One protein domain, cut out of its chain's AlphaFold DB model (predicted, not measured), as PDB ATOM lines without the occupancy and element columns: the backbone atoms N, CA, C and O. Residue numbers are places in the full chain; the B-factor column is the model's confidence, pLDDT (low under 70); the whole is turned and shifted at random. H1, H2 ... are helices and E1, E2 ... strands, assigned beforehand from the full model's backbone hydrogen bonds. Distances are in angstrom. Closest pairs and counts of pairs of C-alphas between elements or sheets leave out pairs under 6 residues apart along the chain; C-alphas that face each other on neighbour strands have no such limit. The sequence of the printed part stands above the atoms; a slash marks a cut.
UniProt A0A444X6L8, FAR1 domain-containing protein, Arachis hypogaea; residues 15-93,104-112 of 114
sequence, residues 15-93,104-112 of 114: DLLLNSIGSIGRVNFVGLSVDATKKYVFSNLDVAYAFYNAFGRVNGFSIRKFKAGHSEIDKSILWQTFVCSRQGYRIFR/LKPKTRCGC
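What this domain is: This is residues 15 to 93 and 104 to 112 of the 114 residues of the protein "FAR1 domain-containing protein" of Arachis hypogaea (UniProt A0A444X6L8). One long helix, H3, runs through the middle, with a long two-stranded hairpin, E1 and E2, alongside it and the short helices H1 and H2 toward its other side. The hairpin's turn, residues 71 to 76, reaches past the beginning of H3, and the last stretches, residues 85 to 93 and 104 to 112, lie beyond the hairpin, away from H1 and H2. The printed part has 88 residues, with the named elements in the order H1, H2, H3, E1, E2; the class is mixed, helices and strands, with under half of the residues, 40, in named elements. The sheet has the order E1, E2, antiparallel. The whole is loose, with a radius of gyration of the C-alphas of 15.0 A, and only just flat, spanning 46 by 40 by 22 A.

How they stand to each other: Start near residue 15: residues 17 to 18 form a short parallel pairing with residues 41 to 42. Next look at H1, residues 21 to 26, and H3, residues 45 to 58. They touch through residues 47 to 51 of H3 alone, the closest C-alphas being those of Ile 21 and Val 47, 5.3 A apart; they run the same way at a tilt of 36 degrees, only just steep. Between them in the chain is H2, residues 34 to 37, which is apart from H1 and only just apart from H3, at 8.4 A. Follow H3 through a tight link to E1, residues 63 to 70, which forms a hairpin with E2, residues 77 to 84. Their directions stand at 156 degrees; N 64 and O 83, at 2.8 A, and N 81 and O 67, at 2.8 A, are within hydrogen-bond range. The closest C-alphas of H3 and E1 are those of Asn 53 and Ile 63, 5.6 A apart; of H3 and E2, those of Leu 45 and Gln 80, 7.3 A apart. In H3 every O i to N i+4 pair is within hydrogen-bond range; H1 has 0 of 2, but 2 of 3 O i to N i+3 pairs, and H2 is too short for an O i to N i+4 pair.

Where its parts are: Find C-alpha 21 at (166.865, -86.172, 184.639), where H1 begins. H2 holds residues 34 to 37. H3 starts at C-alpha 45, (170.681, -96.007, 186.711), and runs 20.0 A to C-alpha 58. E1 measures 20.4 A from C-alpha 63 to 70, and E2 20.3 A from C-alpha 77 to C-alpha 84 at (155.605, -102.681, 187.965).

The domain as a whole: The C-alphas farthest apart are those of Asp 15 and Arg 93, 46.5 A. Residues 94 to 103 are not printed, and C-alphas 93 and 104 are 12.7 A apart across that cut. No link between named elements is long. Mean pLDDT of the printed part is 90.8; look for values under 70 at residues 15 and 93.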
ATOM      1  N   ASP A  15     170.445 -88.365 169.910       66.88
ATOM      2  CA  ASP A  15     169.110 -87.957 170.377       66.88
ATOM      3  C   ASP A  15     168.507 -88.944 171.399       66.88
ATOM      4  O   ASP A  15     167.670 -88.586 172.231       66.88
ATOM      5  N   LEU A  16     168.981 -90.195 171.405       81.44
ATOM      6  CA  LEU A  16     168.519 -91.247 172.319       81.44
ATOM      7  C   LEU A  16     169.322 -91.325 173.628       81.44
ATOM      8  O   LEU A  16     168.983 -92.127 174.509       81.44
ATOM      9  N   LEU A  17     170.364 -90.500 173.783       86.12
ATOM     10  CA  LEU A  17     171.214 -90.470 174.969       86.12
ATOM     11  C   LEU A  17     170.678 -89.499 176.035       86.12
ATOM     12  O   LEU A  17     170.760 -88.275 175.936       86.12
ATOM     13  N   LEU A  18     170.190 -90.051 177.145       87.56
ATOM     14  CA  LEU A  18     169.696 -89.280 178.282       87.56
ATOM     15  C   LEU A  18     170.761 -89.174 179.377       87.56
ATOM     16  O   LEU A  18     170.957 -90.072 180.199       87.56
ATOM     17  N   ASN A  19     171.419 -88.014 179.404       86.75
ATOM     18  CA  ASN A  19     172.515 -87.726 180.330       86.75
ATOM     19  C   ASN A  19     172.066 -87.208 181.703       86.75
ATOM     20  O   ASN A  19     172.812 -87.316 182.677       86.75
ATOM     21  N   SER A  20     170.861 -86.641 181.797       89.69
ATOM     22  CA  SER A  20     170.333 -86.029 183.016       89.69
ATOM     23  C   SER A  20     168.820 -86.194 183.118       89.69
ATOM     24  O   SER A  20     168.117 -86.293 182.113       89.69
ATOM     25  N   ILE A  21     168.305 -86.146 184.350       84.62
ATOM     26  CA  ILE A  21     166.865 -86.172 184.639       84.62
ATOM     27  C   ILE A  21     166.145 -85.009 183.941       84.62
ATOM     28  O   ILE A  21     165.017 -85.175 183.483       84.62
ATOM     29  N   GLY A  22     166.802 -83.851 183.802       86.69
ATOM     30  CA  GLY A  22     166.231 -82.692 183.109       86.69
ATOM     31  C   GLY A  22     165.911 -82.956 181.632       86.69
ATOM     32  O   GLY A  22     164.945 -82.403 181.113       86.69
ATOM     33  N   SER A  23     166.662 -83.843 180.972       85.88
ATOM     34  CA  SER A  23     166.454 -84.186 179.559       85.88
ATOM     35  C   SER A  23     165.198 -85.032 179.332       85.88
ATOM     36  O   SER A  23     164.609 -84.972 178.258       85.88
ATOM     37  N   ILE A  24     164.730 -85.760 180.354       88.69
ATOM     38  CA  ILE A  24     163.553 -86.644 180.269       88.69
ATOM     39  C   ILE A  24     162.288 -85.857 179.904       88.69
ATOM     40  O   ILE A  24     161.423 -86.373 179.206       88.69
ATOM     41  N   GLY A  25     162.191 -84.593 180.329       86.25
ATOM     42  CA  GLY A  25     161.032 -83.742 180.045       86.25
ATOM     43  C   GLY A  25     160.813 -83.432 178.560       86.25
ATOM     44  O   GLY A  25     159.739 -82.961 178.206       86.25
ATOM     45  N   ARG A  26     161.804 -83.690 177.695       88.12
ATOM     46  CA  ARG A  26     161.699 -83.502 176.238       88.12
ATOM     47  C   ARG A  26     161.130 -84.725 175.515       88.12
ATOM     48  O   ARG A  26     160.740 -84.611 174.359       88.12
ATOM     49  N   VAL A  27     161.073 -85.879 176.180       89.62
ATOM     50  CA  VAL A  27     160.599 -87.128 175.579       89.62
ATOM     51  C   VAL A  27     159.072 -87.145 175.548       89.62
ATOM     52  O   VAL A  27     158.415 -87.004 176.581       89.62
ATOM     53  N   ASN A  28     158.497 -87.382 174.369       91.25
ATOM     54  CA  ASN A  28     157.071 -87.659 174.246       91.25
ATOM     55  C   ASN A  28     156.798 -89.151 174.485       91.25
ATOM     56  O   ASN A  28     157.114 -89.997 173.652       91.25
ATOM     57  N   PHE A  29     156.189 -89.470 175.624       92.56
ATOM     58  CA  PHE A  29     155.834 -90.846 175.977       92.56
ATOM     59  C   PHE A  29     154.492 -91.305 175.388       92.56
ATOM     60  O   PHE A  29     154.199 -92.500 175.393       92.56
ATOM     61  N   VAL A  30     153.663 -90.389 174.877       92.62
ATOM     62  CA  VAL A  30     152.348 -90.738 174.326       92.62
ATOM     63  C   VAL A  30     152.534 -91.517 173.026       92.62
ATOM     64  O   VAL A  30     153.094 -91.005 172.062       92.62
ATOM     65  N   GLY A  31     152.056 -92.763 173.001       89.00
ATOM     66  CA  GLY A  31     152.192 -93.645 171.839       89.00
ATOM     67  C   GLY A  31     153.600 -94.217 171.639       89.00
ATOM     68  O   GLY A  31     153.846 -94.857 170.619       89.00
ATOM     69  N   LEU A  32     154.515 -94.026 172.598       91.19
ATOM     70  CA  LEU A  32     155.857 -94.590 172.518       91.19
ATOM     71  C   LEU A  32     155.791 -96.121 172.611       91.19
ATOM     72  O   LEU A  32     155.276 -96.683 173.583       91.19
ATOM     73  N   SER A  33     156.310 -96.807 171.592       91.12
ATOM     74  CA  SER A  33     156.311 -98.269 171.557       91.12
ATOM     75  C   SER A  33     157.337 -98.850 172.530       91.12
ATOM     76  O   SER A  33     158.357 -98.229 172.851       91.12
ATOM     77  N   VAL A  34     157.094-100.082 172.984       89.31
ATOM     78  CA  VAL A  34     158.016-100.794 173.884       89.31
ATOM     79  C   VAL A  34     159.403-100.935 173.252       89.31
ATOM     80  O   VAL A  34     160.406-100.773 173.940       89.31
ATOM     81  N   ASP A  35     159.477-101.179 171.944       91.00
ATOM     82  CA  ASP A  35     160.757-101.358 171.259       91.00
ATOM     83  C   ASP A  35     161.502-100.041 171.048       91.00
ATOM     84  O   ASP A  35     162.718-100.019 171.212       91.00
ATOM     85  N   ALA A  36     160.801 -98.930 170.797       90.44
ATOM     86  CA  ALA A  36     161.422 -97.604 170.791       90.44
ATOM     87  C   ALA A  36     161.955 -97.231 172.183       90.44
ATOM     88  O   ALA A  36     163.062 -96.719 172.315       90.44
ATOM     89  N   THR A  37     161.206 -97.569 173.236       91.31
ATOM     90  CA  THR A  37     161.592 -97.301 174.630       91.31
ATOM     91  C   THR A  37     162.909 -98.000 175.005       91.31
ATOM     92  O   THR A  37     163.711 -97.437 175.744       91.31
ATOM     93  N   LYS A  38     163.174 -99.198 174.461       90.81
ATOM     94  CA  LYS A  38     164.418 -99.957 174.699       90.81
ATOM     95  C   LYS A  38     165.656 -99.366 174.018       90.81
ATOM     96  O   LYS A  38     166.759 -99.754 174.387       90.81
ATOM     97  N   LYS A  39     165.491 -98.487 173.024       91.44
ATOM     98  CA  LYS A  39     166.614 -97.887 172.286       91.44
ATOM     99  C   LYS A  39     167.292 -96.742 173.044       91.44
ATOM    100  O   LYS A  39     168.405 -96.373 172.691       91.44
ATOM    101  N   TYR A  40     166.645 -96.192 174.071       92.44
ATOM    102  CA  TYR A  40     167.218 -95.114 174.873       92.44
ATOM    103  C   TYR A  40     168.414 -95.598 175.693       92.44
ATOM    104  O   TYR A  40     168.364 -96.645 176.346       92.44
ATOM    105  N   VAL A  41     169.466 -94.783 175.699       92.75
ATOM    106  CA  VAL A  41     170.693 -95.015 176.463       92.75
ATOM    107  C   VAL A  41     170.748 -94.017 177.612       92.75
ATOM    108  O   VAL A  41     170.356 -92.860 177.478       92.75
ATOM    109  N   PHE A  42     171.224 -94.461 178.773       93.19
ATOM    110  CA  PHE A  42     171.247 -93.651 179.988       93.19
ATOM    111  C   PHE A  42     172.663 -93.556 180.539       93.19
ATOM    112  O   PHE A  42     173.367 -94.561 180.613       93.19
ATOM    113  N   SER A  43     173.043 -92.368 181.010       91.94
ATOM    114  CA  SER A  43     174.341 -92.153 181.664       91.94
ATOM    115  C   SER A  43     174.456 -92.866 183.016       91.94
ATOM    116  O   SER A  43     175.553 -93.210 183.451       91.94
ATOM    117  N   ASN A  44     173.332 -93.080 183.708       91.44
ATOM    118  CA  ASN A  44     173.289 -93.773 184.991       91.44
ATOM    119  C   ASN A  44     171.919 -94.424 185.270       91.44
ATOM    120  O   ASN A  44     170.912 -94.178 184.597       91.44
ATOM    121  N   LEU A  45     171.877 -95.253 186.317       93.06
ATOM    122  CA  LEU A  45     170.681 -96.007 186.711       93.06
ATOM    123  C   LEU A  45     169.533 -95.134 187.228       93.06
ATOM    124  O   LEU A  45     168.376 -95.547 187.151       93.06
ATOM    125  N   ASP A  46     169.821 -93.953 187.773       93.31
ATOM    126  CA  ASP A  46     168.785 -93.079 188.324       93.31
ATOM    127  C   ASP A  46     168.065 -92.287 187.226       93.31
ATOM    128  O   ASP A  46     166.845 -92.134 187.297       93.31
ATOM    129  N   VAL A  47     168.771 -91.882 186.165       94.62
ATOM    130  CA  VAL A  47     168.164 -91.326 184.946       94.62
ATOM    131  C   VAL A  47     167.308 -92.392 184.262       94.62
ATOM    132  O   VAL A  47     166.150 -92.120 183.946       94.62
ATOM    133  N   ALA A  48     167.811 -93.628 184.139       95.12
ATOM    134  CA  ALA A  48     167.024 -94.750 183.625       95.12
ATOM    135  C   ALA A  48     165.750 -94.981 184.459       95.12
ATOM    136  O   ALA A  48     164.652 -95.113 183.918       95.12
ATOM    137  N   TYR A  49     165.867 -94.976 185.793       95.69
ATOM    138  CA  TYR A  49     164.715 -95.122 186.685       95.69
ATOM    139  C   TYR A  49     163.695 -93.995 186.491       95.69
ATOM    140  O   TYR A  49     162.497 -94.262 186.391       95.69
ATOM    141  N   ALA A  50     164.149 -92.743 186.429       95.88
ATOM    142  CA  ALA A  50     163.272 -91.598 186.219       95.88
ATOM    143  C   ALA A  50     162.545 -91.680 184.865       95.88
ATOM    144  O   ALA A  50     161.336 -91.444 184.819       95.88
ATOM    145  N   PHE A  51     163.243 -92.094 183.803       96.00
ATOM    146  CA  PHE A  51     162.680 -92.256 182.465       96.00
ATOM    147  C   PHE A  51     161.601 -93.340 182.430       96.00
ATOM    148  O   PHE A  51     160.458 -93.060 182.077       96.00
ATOM    149  N   TYR A  52     161.914 -94.560 182.881       96.06
ATOM    150  CA  TYR A  52     160.941 -95.658 182.875       96.06
ATOM    151  C   TYR A  52     159.767 -95.407 183.832       96.06
ATOM    152  O   TYR A  52     158.660 -95.892 183.602       96.06
ATOM    153  N   ASN A  53     159.973 -94.630 184.897       95.69
ATOM    154  CA  ASN A  53     158.889 -94.197 185.770       95.69
ATOM    155  C   ASN A  53     157.997 -93.141 185.105       95.69
ATOM    156  O   ASN A  53     156.786 -93.183 185.301       95.69
ATOM    157  N   ALA A  54     158.558 -92.221 184.314       95.50
ATOM    158  CA  ALA A  54     157.784 -91.269 183.519       95.50
ATOM    159  C   ALA A  54     156.981 -91.979 182.417       95.50
ATOM    160  O   ALA A  54     155.768 -91.785 182.342       95.50
ATOM    161  N   PHE A  55     157.623 -92.879 181.663       95.19
ATOM    162  CA  PHE A  55     156.967 -93.758 180.691       95.19
ATOM    163  C   PHE A  55     155.816 -94.539 181.331       95.19
ATOM    164  O   PHE A  55     154.674 -94.461 180.886       95.19
ATOM    165  N   GLY A  56     156.088 -95.230 182.445       94.44
ATOM    166  CA  GLY A  56     155.067 -95.983 183.163       94.44
ATOM    167  C   GLY A  56     153.891 -95.108 183.588       94.44
ATOM    168  O   GLY A  56     152.747 -95.507 183.400       94.44
ATOM    169  N   ARG A  57     154.151 -93.899 184.110       94.50
ATOM    170  CA  ARG A  57     153.098 -92.969 184.555       94.50
ATOM    171  C   ARG A  57     152.175 -92.549 183.419       94.50
ATOM    172  O   ARG A  57     150.965 -92.547 183.624       94.50
ATOM    173  N   VAL A  58     152.731 -92.220 182.253       94.75
ATOM    174  CA  VAL A  58     151.942 -91.894 181.054       94.75
ATOM    175  C   VAL A  58     151.128 -93.109 180.598       94.75
ATOM    176  O   VAL A  58     149.973 -92.964 180.210       94.75
ATOM    177  N   ASN A  59     151.673 -94.315 180.772       92.25
ATOM    178  CA  ASN A  59     151.029 -95.576 180.406       92.25
ATOM    179  C   ASN A  59     150.192 -96.206 181.546       92.25
ATOM    180  O   ASN A  59     149.759 -97.353 181.440       92.25
ATOM    181  N   GLY A  60     149.934 -95.478 182.639       93.31
ATOM    182  CA  GLY A  60     149.003 -95.890 183.698       93.31
ATOM    183  C   GLY A  60     149.561 -96.820 184.784       93.31
ATOM    184  O   GLY A  60     148.792 -97.380 185.570       93.31
ATOM    185  N   PHE A  61     150.878 -96.984 184.887       94.00
ATOM    186  CA  PHE A  61     151.520 -97.743 185.960       94.00
ATOM    187  C   PHE A  61     152.693 -96.988 186.597       94.00
ATOM    188  O   PHE A  61     153.064 -95.882 186.231       94.00
ATOM    189  N   SER A  62     153.264 -97.563 187.647       95.12
ATOM    190  CA  SER A  62     154.476 -97.044 188.280       95.12
ATOM    191  C   SER A  62     155.445 -98.184 188.496       95.12
ATOM    192  O   SER A  62     155.023 -99.335 188.623       95.12
ATOM    193  N   ILE A  63     156.737 -97.877 188.556       96.06
ATOM    194  CA  ILE A  63     157.778 -98.895 188.689       96.06
ATOM    195  C   ILE A  63     158.446 -98.871 190.066       96.06
ATOM    196  O   ILE A  63     158.467 -97.863 190.774       96.06
ATOM    197  N   ARG A  64     159.046 -99.999 190.444       94.94
ATOM    198  CA  ARG A  64     159.912-100.140 191.621       94.94
ATOM    199  C   ARG A  64     161.216-100.845 191.256       94.94
ATOM    200  O   ARG A  64     161.239-101.701 190.373       94.94
ATOM    201  N   LYS A  65     162.276-100.547 192.009       95.31
ATOM    202  CA  LYS A  65     163.538-101.303 191.984       95.31
ATOM    203  C   LYS A  65     163.276-102.723 192.530       95.31
ATOM    204  O   LYS A  65     162.602-102.876 193.557       95.31
ATOM    205  N   PHE A  66     163.707-103.768 191.819       93.69
ATOM    206  CA  PHE A  66     163.487-105.167 192.226       93.69
ATOM    207  C   PHE A  66     164.767-105.928 192.541       93.69
ATOM    208  O   PHE A  66     164.997-106.241 193.705       93.69
ATOM    209  N   LYS A  67     165.559-106.253 191.523       94.62
ATOM    210  CA  LYS A  67     166.832-106.963 191.664       94.62
ATOM    211  C   LYS A  67     167.943-106.061 191.170       94.62
ATOM    212  O   LYS A  67     167.741-105.375 190.175       94.62
ATOM    213  N   ALA A  68     169.073-106.074 191.854       96.19
ATOM    214  CA  ALA A  68     170.265-105.371 191.421       96.19
ATOM    215  C   ALA A  68     171.447-106.335 191.466       96.19
ATOM    216  O   ALA A  68     171.560-107.118 192.414       96.19
ATOM    217  N   GLY A  69     172.294-106.279 190.447       95.81
ATOM    218  CA  GLY A  69     173.596-106.930 190.453       95.81
ATOM    219  C   GLY A  69     174.651-105.955 190.935       95.81
ATOM    220  O   GLY A  69     174.599-104.776 190.587       95.81
ATOM    221  N   HIS A  70     175.598-106.453 191.721       96.25
ATOM    222  CA  HIS A  70     176.700-105.656 192.238       96.25
ATOM    223  C   HIS A  70     178.026-106.261 191.789       96.25
ATOM    224  O   HIS A  70     178.119-107.477 191.631       96.25
ATOM    225  N   SER A  71     179.031-105.412 191.597       95.44
ATOM    226  CA  SER A  71     180.412-105.845 191.417       95.44
ATOM    227  C   SER A  71     180.876-106.599 192.661       95.44
ATOM    228  O   SER A  71     180.616-106.162 193.783       95.44
ATOM    229  N   GLU A  72     181.574-107.716 192.477       94.94
ATOM    230  CA  GLU A  72     182.150-108.468 193.598       94.94
ATOM    231  C   GLU A  72     183.295-107.705 194.275       94.94
ATOM    232  O   GLU A  72     183.518-107.875 195.472       94.94
ATOM    233  N   ILE A  73     183.975-106.830 193.526       95.50
ATOM    234  CA  ILE A  73     185.158-106.099 193.988       95.50
ATOM    235  C   ILE A  73     184.729-104.870 194.799       95.50
ATOM    236  O   ILE A  73     184.955-104.801 196.005       95.50
ATOM    237  N   ASP A  74     184.029-103.931 194.155       94.75
ATOM    238  CA  ASP A  74     183.729-102.618 194.748       94.75
ATOM    239  C   ASP A  74     182.310-102.507 195.315       94.75
ATOM    240  O   ASP A  74     181.926-101.470 195.855       94.75
ATOM    241  N   LYS A  75     181.485-103.555 195.161       93.56
ATOM    242  CA  LYS A  75     180.053-103.557 195.521       93.56
ATOM    243  C   LYS A  75     179.232-102.457 194.832       93.56
ATOM    244  O   LYS A  75     178.113-102.168 195.253       93.56
ATOM    245  N   SER A  76     179.753-101.867 193.757       93.00
ATOM    246  CA  SER A  76     179.038-100.921 192.899       93.00
ATOM    247  C   SER A  76     177.907-101.622 192.142       93.00
ATOM    248  O   SER A  76     178.000-102.809 191.836       93.00
ATOM    249  N   ILE A  77     176.813-100.911 191.852       93.12
ATOM    250  CA  ILE A  77     175.671-101.492 191.133       93.12
ATOM    251  C   ILE A  77     176.013-101.591 189.643       93.12
ATOM    252  O   ILE A  77     176.252-100.573 189.002       93.12
ATOM    253  N   LEU A  78     175.984-102.807 189.093       92.88
ATOM    254  CA  LEU A  78     176.231-103.074 187.671       92.88
ATOM    255  C   LEU A  78     174.945-103.018 186.842       92.88
ATOM    256  O   LEU A  78     174.933-102.514 185.726       92.88
ATOM    257  N   TRP A  79     173.847-103.540 187.387       93.88
ATOM    258  CA  TRP A  79     172.551-103.549 186.715       93.88
ATOM    259  C   TRP A  79     171.419-103.518 187.729       93.88
ATOM    260  O   TRP A  79     171.567-103.937 188.878       93.88
ATOM    261  N   GLN A  80     170.253-103.050 187.292       95.88
ATOM    262  CA  GLN A  80     169.057-102.954 188.117       95.88
ATOM    263  C   GLN A  80     167.830-103.312 187.281       95.88
ATOM    264  O   GLN A  80     167.536-102.684 186.273       95.88
ATOM    265  N   THR A  81     167.065-104.300 187.735       95.56
ATOM    266  CA  THR A  81     165.752-104.618 187.178       95.56
ATOM    267  C   THR A  81     164.699-103.695 187.781       95.56
ATOM    268  O   THR A  81     164.571-103.610 189.013       95.56
ATOM    269  N   PHE A  82     163.910-103.067 186.913       94.81
ATOM    270  CA  PHE A  82     162.693-102.348 187.270       94.81
ATOM    271  C   PHE A  82     161.467-103.193 186.933       94.81
ATOM    272  O   PHE A  82     161.453-103.925 185.951       94.81
ATOM    273  N   VAL A  83     160.453-103.116 187.786       95.06
ATOM    274  CA  VAL A  83     159.205-103.880 187.659       95.06
ATOM    275  C   VAL A  83     158.020-102.995 187.986       95.06
ATOM    276  O   VAL A  83     158.177-102.047 188.760       95.06
ATOM    277  N   CYS A  84     156.823-103.340 187.510       95.38
ATOM    278  CA  CYS A  84     155.605-102.681 187.965       95.38
ATOM    279  C   CYS A  84     155.495-102.745 189.505       95.38
ATOM    280  O   CYS A  84     155.788-103.758 190.154       95.38
ATOM    281  N   SER A  85     155.056-101.652 190.128       94.38
ATOM    282  CA  SER A  85     154.869-101.543 191.579       94.38
ATOM    283  C   SER A  85     153.917-102.615 192.118       94.38
ATOM    284  O   SER A  85     154.120-103.129 193.225       94.38
ATOM    285  N   ARG A  86     152.950-103.018 191.287       93.69
ATOM    286  CA  ARG A  86     151.955-104.061 191.547       93.69
ATOM    287  C   ARG A  86     152.398-105.472 191.135       93.69
ATOM    288  O   ARG A  86     151.636-106.416 191.363       93.69
ATOM    289  N   GLN A  87     153.592-105.646 190.557       94.69
ATOM    290  CA  GLN A  87     154.071-106.947 190.079       94.69
ATOM    291  C   GLN A  87     154.307-107.941 191.222       94.69
ATOM    292  O   GLN A  87     154.899-107.618 192.265       94.69
ATOM    293  N   GLY A  88     153.900-109.186 190.962       91.81
ATOM    294  CA  GLY A  88     154.052-110.333 191.853       91.81
ATOM    295  C   GLY A  88     153.074-110.329 193.026       91.81
ATOM    296  O   GLY A  88     152.206-109.467 193.143       91.81
ATOM    297  N   TYR A  89     153.241-111.294 193.926       89.44
ATOM    298  CA  TYR A  89     152.463-111.395 195.158       89.44
ATOM    299  C   TYR A  89     153.375-111.271 196.369       89.44
ATOM    300  O   TYR A  89     154.528-111.710 196.368       89.44
ATOM    301  N   ARG A  90     152.871-110.630 197.423       81.44
ATOM    302  CA  ARG A  90     153.583-110.581 198.694       81.44
ATOM    303  C   ARG A  90     153.491-111.951 199.357       81.44
ATOM    304  O   ARG A  90     152.397-112.383 199.700       81.44
ATOM    305  N   ILE A  91     154.637-112.582 199.584       77.56
ATOM    306  CA  ILE A  91     154.718-113.757 200.449       77.56
ATOM    307  C   ILE A  91     154.650-113.250 201.892       77.56
ATOM    308  O   ILE A  91     155.523-112.494 202.329       77.56
ATOM    309  N   PHE A  92     153.596-113.609 202.620       72.38
ATOM    310  CA  PHE A  92     153.538-113.401 204.064       72.38
ATOM    311  C   PHE A  92     154.387-114.485 204.726       72.38
ATOM    312  O   PHE A  92     153.996-115.644 204.761       72.38
ATOM    313  N   ARG A  93     155.582-114.122 205.202       67.44
ATOM    314  CA  ARG A  93     156.409-115.002 206.036       67.44
ATOM    315  C   ARG A  93     156.351-114.502 207.479       67.44
ATOM    316  O   ARG A  93     156.684-113.343 207.714       67.44
ATOM    317  N   LEU A 104     147.903-104.943 209.438       77.50
ATOM    318  CA  LEU A 104     148.333-105.400 208.107       77.50
ATOM    319  C   LEU A 104     148.602-104.193 207.209       77.50
ATOM    320  O   LEU A 104     147.742-103.346 207.012       77.50
ATOM    321  N   LYS A 105     149.820-104.128 206.652       80.94
ATOM    322  CA  LYS A 105     150.094-103.185 205.563       80.94
ATOM    323  C   LYS A 105     149.216-103.583 204.369       80.94
ATOM    324  O   LYS A 105     149.131-104.787 204.102       80.94
ATOM    325  N   PRO A 106     148.628-102.618 203.643       82.00
ATOM    326  CA  PRO A 106     147.771-102.906 202.500       82.00
ATOM    327  C   PRO A 106     148.504-103.746 201.448       82.00
ATOM    328  O   PRO A 106     149.728-103.656 201.286       82.00
ATOM    329  N   LYS A 107     147.754-104.588 200.729       82.12
ATOM    330  CA  LYS A 107     148.298-105.423 199.654       82.12
ATOM    331  C   LYS A 107     148.573-104.551 198.429       82.12
ATOM    332  O   LYS A 107     147.669-104.232 197.670       82.12
ATOM    333  N   THR A 108     149.835-104.179 198.236       86.12
ATOM    334  CA  THR A 108     150.269-103.350 197.098       86.12
ATOM    335  C   THR A 108     150.689-104.161 195.869       86.12
ATOM    336  O   THR A 108     150.684-103.628 194.766       86.12
ATOM    337  N   ARG A 109     151.032-105.448 196.038       91.31
ATOM    338  CA  ARG A 109     151.423-106.372 194.957       91.31
ATOM    339  C   ARG A 109     150.298-107.369 194.676       91.31
ATOM    340  O   ARG A 109     149.947-108.160 195.560       91.31
ATOM    341  N   CYS A 110     149.726-107.299 193.480       91.88
ATOM    342  CA  CYS A 110     148.527-108.041 193.083       91.88
ATOM    343  C   CYS A 110     148.728-108.921 191.841       91.88
ATOM    344  O   CYS A 110     147.744-109.364 191.269       91.88
ATOM    345  N   GLY A 111     149.972-109.177 191.429       91.25
ATOM    346  CA  GLY A 111     150.272-110.038 190.282       91.25
ATOM    347  C   GLY A 111     150.215-109.331 188.931       91.25
ATOM    348  O   GLY A 111     150.014-109.991 187.922       91.25
ATOM    349  N   CYS A 112     150.385-108.007 188.897       91.94
ATOM    350  CA  CYS A 112     150.412-107.263 187.637       91.94
ATOM    351  C   CYS A 112     151.532-107.776 186.710       91.94
ATOM    352  O   CYS A 112     152.634-108.061 187.187       91.94
TER     353      CYS A 112